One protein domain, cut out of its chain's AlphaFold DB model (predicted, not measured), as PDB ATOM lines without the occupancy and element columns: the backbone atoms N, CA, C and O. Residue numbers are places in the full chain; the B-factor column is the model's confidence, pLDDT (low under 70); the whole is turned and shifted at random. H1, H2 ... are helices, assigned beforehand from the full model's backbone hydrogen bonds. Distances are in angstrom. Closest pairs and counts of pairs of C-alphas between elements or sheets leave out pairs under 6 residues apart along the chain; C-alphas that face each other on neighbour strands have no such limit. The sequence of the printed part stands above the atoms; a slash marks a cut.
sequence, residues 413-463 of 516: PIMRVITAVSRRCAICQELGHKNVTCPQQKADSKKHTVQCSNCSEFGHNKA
ATOM      1  N   PRO A 413      25.524 -96.768   6.359       56.03
ATOM      2  CA  PRO A 413      26.363 -95.835   7.114       56.03
ATOM      3  C   PRO A 413      27.760 -96.396   7.418       56.03
ATOM      4  O   PRO A 413      28.731 -95.664   7.276       56.03
ATOM      5  N   ILE A 414      27.895 -97.694   7.720       63.22
ATOM      6  CA  ILE A 414      29.197 -98.302   8.061       63.22
ATOM      7  C   ILE A 414      30.172 -98.242   6.875       63.22
ATOM      8  O   ILE A 414      31.312 -97.816   7.036       63.22
ATOM      9  N   MET A 415      29.717 -98.559   5.658       58.38
ATOM     10  CA  MET A 415      30.578 -98.462   4.469       58.38
ATOM     11  C   MET A 415      30.953 -97.016   4.111       58.38
ATOM     12  O   MET A 415      32.038 -96.790   3.578       58.38
ATOM     13  N   ARG A 416      30.104 -96.023   4.424       59.50
ATOM     14  CA  ARG A 416      30.445 -94.595   4.256       59.50
ATOM     15  C   ARG A 416      31.505 -94.130   5.255       59.50
ATOM     16  O   ARG A 416      32.335 -93.311   4.885       59.50
ATOM     17  N   VAL A 417      31.500 -94.670   6.474       62.06
ATOM     18  CA  VAL A 417      32.525 -94.376   7.488       62.06
ATOM     19  C   VAL A 417      33.856 -95.023   7.098       62.06
ATOM     20  O   VAL A 417      34.865 -94.333   7.035       62.06
ATOM     21  N   ILE A 418      33.861 -96.300   6.697       64.38
ATOM     22  CA  ILE A 418      35.096 -97.001   6.293       64.38
ATOM     23  C   ILE A 418      35.736 -96.352   5.052       64.38
ATOM     24  O   ILE A 418      36.946 -96.157   5.011       64.38
ATOM     25  N   THR A 419      34.935 -95.944   4.060       59.97
ATOM     26  CA  THR A 419      35.461 -95.271   2.853       59.97
ATOM     27  C   THR A 419      35.904 -93.825   3.083       59.97
ATOM     28  O   THR A 419      36.714 -93.321   2.304       59.97
ATOM     29  N   ALA A 420      35.400 -93.150   4.120       60.00
ATOM     30  CA  ALA A 420      35.888 -91.831   4.526       60.00
ATOM     31  C   ALA A 420      37.221 -91.930   5.285       60.00
ATOM     32  O   ALA A 420      38.105 -91.106   5.069       60.00
ATOM     33  N   VAL A 421      37.390 -92.974   6.104       66.75
ATOM     34  CA  VAL A 421      38.622 -93.224   6.870       66.75
ATOM     35  C   VAL A 421      39.768 -93.713   5.973       66.75
ATOM     36  O   VAL A 421      40.926 -93.448   6.266       66.75
ATOM     37  N   SER A 422      39.481 -94.368   4.842       75.94
ATOM     38  CA  SER A 422      40.517 -94.987   4.000       75.94
ATOM     39  C   SER A 422      41.123 -94.087   2.910       75.94
ATOM     40  O   SER A 422      41.908 -94.579   2.100       75.94
ATOM     41  N   ARG A 423      40.747 -92.805   2.805       84.31
ATOM     42  CA  ARG A 423      41.281 -91.896   1.770       84.31
ATOM     43  C   ARG A 423      42.061 -90.751   2.412       84.31
ATOM     44  O   ARG A 423      41.495 -90.012   3.212       84.31
ATOM     45  N   ARG A 424      43.337 -90.593   2.030       93.25
ATOM     46  CA  ARG A 424      44.151 -89.408   2.357       93.25
ATOM     47  C   ARG A 424      43.736 -88.246   1.465       93.25
ATOM     48  O   ARG A 424      43.560 -88.430   0.257       93.25
ATOM     49  N   CYS A 425      43.584 -87.061   2.043       92.00
ATOM     50  CA  CYS A 425      43.398 -85.841   1.273       92.00
ATOM     51  C   CYS A 425      44.671 -85.541   0.467       92.00
ATOM     52  O   CYS A 425      45.761 -85.543   1.017       92.00
ATOM     53  N   ALA A 426      44.562 -85.246  -0.828       91.25
ATOM     54  CA  ALA A 426      45.735 -84.926  -1.649       91.25
ATOM     55  C   ALA A 426      46.357 -83.553  -1.321       91.25
ATOM     56  O   ALA A 426      47.449 -83.267  -1.794       91.25
ATOM     57  N   ILE A 427      45.651 -82.708  -0.557       92.06
ATOM     58  CA  ILE A 427      46.100 -81.362  -0.177       92.06
ATOM     59  C   ILE A 427      46.914 -81.435   1.120       92.06
ATOM     60  O   ILE A 427      48.104 -81.150   1.097       92.06
ATOM     61  N   CYS A 428      46.306 -81.881   2.227       93.50
ATOM     62  CA  CYS A 428      46.972 -81.924   3.536       93.50
ATOM     63  C   CYS A 428      47.528 -83.302   3.935       93.50
ATOM     64  O   CYS A 428      48.154 -83.429   4.979       93.50
ATOM     65  N   GLN A 429      47.277 -84.350   3.142       93.88
ATOM     66  CA  GLN A 429      47.665 -85.748   3.404       93.88
ATOM     67  C   GLN A 429      47.025 -86.423   4.632       93.88
ATOM     68  O   GLN A 429      47.235 -87.620   4.842       93.88
ATOM     69  N   GLU A 430      46.169 -85.728   5.380       94.44
ATOM     70  CA  GLU A 430      45.421 -86.298   6.505       94.44
ATOM     71  C   GLU A 430      44.268 -87.205   6.033       94.44
ATOM     72  O   GLU A 430      43.713 -87.054   4.936       94.44
ATOM     73  N   LEU A 431      43.906 -88.183   6.868       93.50
ATOM     74  CA  LEU A 431      42.784 -89.098   6.636       93.50
ATOM     75  C   LEU A 431      41.458 -88.471   7.100       93.50
ATOM     76  O   LEU A 431      41.434 -87.602   7.965       93.50
ATOM     77  N   GLY A 432      40.333 -88.937   6.548       91.62
ATOM     78  CA  GLY A 432      38.996 -88.619   7.073       91.62
ATOM     79  C   GLY A 432      38.207 -87.543   6.319       91.62
ATOM     80  O   GLY A 432      37.036 -87.328   6.631       91.62
ATOM     81  N   HIS A 433      38.776 -86.899   5.295       91.12
ATOM     82  CA  HIS A 433      38.063 -85.904   4.486       91.12
ATOM     83  C   HIS A 433      38.467 -85.925   3.002       91.12
ATOM     84  O   HIS A 433      39.499 -86.457   2.606       91.12
ATOM     85  N   LYS A 434      37.615 -85.358   2.138       92.50
ATOM     86  CA  LYS A 434      37.891 -85.207   0.696       92.50
ATOM     87  C   LYS A 434      38.637 -83.898   0.440       92.50
ATOM     88  O   LYS A 434      38.451 -82.958   1.206       92.50
ATOM     89  N   ASN A 435      39.346 -83.793  -0.688       90.88
ATOM     90  CA  ASN A 435      40.038 -82.560  -1.108       90.88
ATOM     91  C   ASN A 435      39.149 -81.317  -0.964       90.88
ATOM     92  O   ASN A 435      39.552 -80.389  -0.291       90.88
ATOM     93  N   VAL A 436      37.903 -81.371  -1.455       87.38
ATOM     94  CA  VAL A 436      36.918 -80.264  -1.417       87.38
ATOM     95  C   VAL A 436      36.536 -79.810   0.003       87.38
ATOM     96  O   VAL A 436      36.075 -78.692   0.208       87.38
ATOM     97  N   THR A 437      36.679 -80.691   0.990       89.88
ATOM     98  CA  THR A 437      36.356 -80.429   2.401       89.88
ATOM     99  C   THR A 437      37.608 -80.213   3.250       89.88
ATOM    100  O   THR A 437      37.500 -80.189   4.472       89.88
ATOM    101  N   CYS A 438      38.785 -80.090   2.629       92.06
ATOM    102  CA  CYS A 438      40.041 -79.926   3.346       92.06
ATOM    103  C   CYS A 438      40.054 -78.593   4.113       92.06
ATOM    104  O   CYS A 438      39.812 -77.543   3.508       92.06
ATOM    105  N   PRO A 439      40.330 -78.601   5.429       89.06
ATOM    106  CA  PRO A 439      40.382 -77.375   6.220       89.06
ATOM    107  C   PRO A 439      41.499 -76.437   5.743       89.06
ATOM    108  O   PRO A 439      41.281 -75.228   5.698       89.06
ATOM    109  N   GLN A 440      42.632 -76.976   5.273       89.94
ATOM    110  CA  GLN A 440      43.713 -76.180   4.675       89.94
ATOM    111  C   GLN A 440      43.281 -75.522   3.353       89.94
ATOM    112  O   GLN A 440      43.590 -74.359   3.116       89.94
ATOM    113  N   GLN A 441      42.436 -76.184   2.547       84.44
ATOM    114  CA  GLN A 441      41.898 -75.569   1.326       84.44
ATOM    115  C   GLN A 441      41.046 -74.324   1.632       84.44
ATOM    116  O   GLN A 441      40.980 -73.411   0.813       84.44
ATOM    117  N   LYS A 442      40.402 -74.232   2.803       71.81
ATOM    118  CA  LYS A 442      39.645 -73.030   3.202       71.81
ATOM    119  C   LYS A 442      40.539 -71.860   3.625       71.81
ATOM    120  O   LYS A 442      40.093 -70.720   3.517       71.81
ATOM    121  N   ALA A 443      41.767 -72.125   4.071       69.81
ATOM    122  CA  ALA A 443      42.734 -71.073   4.378       69.81
ATOM    123  C   ALA A 443      43.288 -70.443   3.086       69.81
ATOM    124  O   ALA A 443      43.334 -69.217   2.984       69.81
ATOM    125  N   ASP A 444      43.555 -71.272   2.069       61.41
ATOM    126  CA  ASP A 444      44.182 -70.834   0.812       61.41
ATOM    127  C   ASP A 444      43.181 -70.476  -0.303       61.41
ATOM    128  O   ASP A 444      43.523 -69.802  -1.269       61.41
ATOM    129  N   SER A 445      41.900 -70.853  -0.181       59.72
ATOM    130  CA  SER A 445      40.855 -70.492  -1.163       59.72
ATOM    131  C   SER A 445      40.356 -69.047  -1.056       59.72
ATOM    132  O   SER A 445      39.422 -68.652  -1.766       59.72
ATOM    133  N   LYS A 446      41.015 -68.204  -0.254       57.34
ATOM    134  CA  LYS A 446      40.894 -66.753  -0.403       57.34
ATOM    135  C   LYS A 446      41.558 -66.347  -1.725       57.34
ATOM    136  O   LYS A 446      42.746 -66.069  -1.768       57.34
ATOM    137  N   LYS A 447      40.730 -66.220  -2.768       59.16
ATOM    138  CA  LYS A 447      41.028 -65.608  -4.081       59.16
ATOM    139  C   LYS A 447      41.697 -66.507  -5.130       59.16
ATOM    140  O   LYS A 447      42.571 -66.044  -5.855       59.16
ATOM    141  N   HIS A 448      41.174 -67.710  -5.381       60.41
ATOM    142  CA  HIS A 448      41.171 -68.145  -6.784       60.41
ATOM    143  C   HIS A 448      40.145 -67.290  -7.523       60.41
ATOM    144  O   HIS A 448      38.962 -67.614  -7.618       60.41
ATOM    145  N   THR A 449      40.610 -66.126  -7.962       67.62
ATOM    146  CA  THR A 449      39.929 -65.254  -8.898       67.62
ATOM    147  C   THR A 449      39.638 -66.068 -10.149       67.62
ATOM    148  O   THR A 449      40.492 -66.276 -11.005       67.62
ATOM    149  N   VAL A 450      38.420 -66.596 -10.232       83.88
ATOM    150  CA  VAL A 450      37.927 -67.218 -11.455       83.88
ATOM    151  C   VAL A 450      37.982 -66.141 -12.536       83.88
ATOM    152  O   VAL A 450      37.386 -65.074 -12.367       83.88
ATOM    153  N   GLN A 451      38.753 -66.394 -13.593       90.62
ATOM    154  CA  GLN A 451      38.791 -65.539 -14.772       90.62
ATOM    155  C   GLN A 451      37.542 -65.825 -15.605       90.62
ATOM    156  O   GLN A 451      37.278 -66.969 -15.990       90.62
ATOM    157  N   CYS A 452      36.737 -64.800 -15.867       91.31
ATOM    158  CA  CYS A 452      35.543 -64.948 -16.674       91.31
ATOM    159  C   CYS A 452      35.931 -65.274 -18.118       91.31
ATOM    160  O   CYS A 452      36.546 -64.463 -18.796       91.31
ATOM    161  N   SER A 453      35.502 -66.421 -18.642       90.81
ATOM    162  CA  SER A 453      35.821 -66.843 -20.018       90.81
ATOM    163  C   SER A 453      35.231 -65.942 -21.114       90.81
ATOM    164  O   SER A 453      35.457 -66.201 -22.288       90.81
ATOM    165  N   ASN A 454      34.400 -64.960 -20.752       92.62
ATOM    166  CA  ASN A 454      33.724 -64.077 -21.697       92.62
ATOM    167  C   ASN A 454      34.358 -62.677 -21.776       92.62
ATOM    168  O   ASN A 454      34.458 -62.138 -22.868       92.62
ATOM    169  N   CYS A 455      34.787 -62.095 -20.651       92.94
ATOM    170  CA  CYS A 455      35.445 -60.778 -20.624       92.94
ATOM    171  C   CYS A 455      36.884 -60.812 -20.092       92.94
ATOM    172  O   CYS A 455      37.522 -59.771 -20.005       92.94
ATOM    173  N   SER A 456      37.393 -61.984 -19.712       92.31
ATOM    174  CA  SER A 456      38.737 -62.194 -19.161       92.31
ATOM    175  C   SER A 456      39.039 -61.465 -17.843       92.31
ATOM    176  O   SER A 456      40.167 -61.539 -17.361       92.31
ATOM    177  N   GLU A 457      38.047 -60.821 -17.221       93.06
ATOM    178  CA  GLU A 457      38.179 -60.184 -15.910       93.06
ATOM    179  C   GLU A 457      38.062 -61.201 -14.770       93.06
ATOM    180  O   GLU A 457      37.347 -62.205 -14.845       93.06
ATOM    181  N   PHE A 458      38.766 -60.915 -13.684       90.62
ATOM    182  CA  PHE A 458      38.823 -61.739 -12.487       90.62
ATOM    183  C   PHE A 458      37.693 -61.398 -11.504       90.62
ATOM    184  O   PHE A 458      37.325 -60.238 -11.339       90.62
ATOM    185  N   GLY A 459      37.166 -62.407 -10.803       91.12
ATOM    186  CA  GLY A 459      36.226 -62.212  -9.685       91.12
ATOM    187  C   GLY A 459      34.764 -62.551  -9.984       91.12
ATOM    188  O   GLY A 459      33.919 -62.444  -9.098       91.12
ATOM    189  N   HIS A 460      34.455 -63.015 -11.196       91.00
ATOM    190  CA  HIS A 460      33.135 -63.528 -11.555       91.00
ATOM    191  C   HIS A 460      33.245 -64.666 -12.580       91.00
ATOM    192  O   HIS A 460      34.273 -64.848 -13.225       91.00
ATOM    193  N   ASN A 461      32.189 -65.467 -12.731       91.12
ATOM    194  CA  ASN A 461      32.150 -66.554 -13.710       91.12
ATOM    195  C   ASN A 461      31.278 -66.160 -14.917       91.12
ATOM    196  O   ASN A 461      30.597 -65.138 -14.905       91.12
ATOM    197  N   LYS A 462      31.258 -66.987 -15.972       91.12
ATOM    198  CA  LYS A 462      30.470 -66.722 -17.192       91.12
ATOM    199  C   LYS A 462      28.976 -66.472 -16.916       91.12
ATOM    200  O   LYS A 462      28.343 -65.741 -17.671       91.12
ATOM    201  N   ALA A 463      28.418 -67.063 -15.858       86.44
ATOM    202  CA  ALA A 463      27.008 -66.916 -15.501       86.44
ATOM    203  C   ALA A 463      26.700 -65.585 -14.794       86.44
ATOM    204  O   ALA A 463      25.592 -65.076 -14.925       86.44
TER     205      ALA A 463
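Overview. This is residues 413 to 463 of the 516 residues of an uncharacterized protein of Globisporangium ultimum (strain ATCC 200006 / CBS 805.95 / DAOM BR144) (UniProt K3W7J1). With little regular structure, the printed part is a long, thin rod with a loop toward each end: it begins with the short helix H1, residues 422 to 438 fold back in a loop, the short helix H2 and a thin stretch follow, and residues 450 to 463 make the loop at the far end. The printed part has 51 residues, with two named helices in the order H1, H2 and no named strand. Its class is all helix, yet these helices hold only 15 residues. It is extended, with a radius of gyration of the C-alphas of 15.9 A and spans of 47 by 21 by 13 A.

Along the chain. Find C-alpha 413 at (26.363, -95.835, 7.114); from there H1, residues 413 to 421, runs 12.5 A. Look next at C-alpha 439 at (40.382, -77.375, 6.220), where H2, residues 439 to 444, begins and runs 9.3 A to C-alpha 444.

Arrangement. H1 and H2 are apart. In H1 every O i to N i+4 pair is within hydrogen-bond range; in H2 1 of 2 is, beside 2 of 3 O i to N i+3 pairs.

Size, cuts and confidence. The farthest C-alphas, of Ile 414 and Cys 455, are 47.6 A apart. The link from H1 to H2, 17 residues, is long. The printed part has no cut. Look for pLDDT under 70 at residues 413 to 421 and 443 to 449.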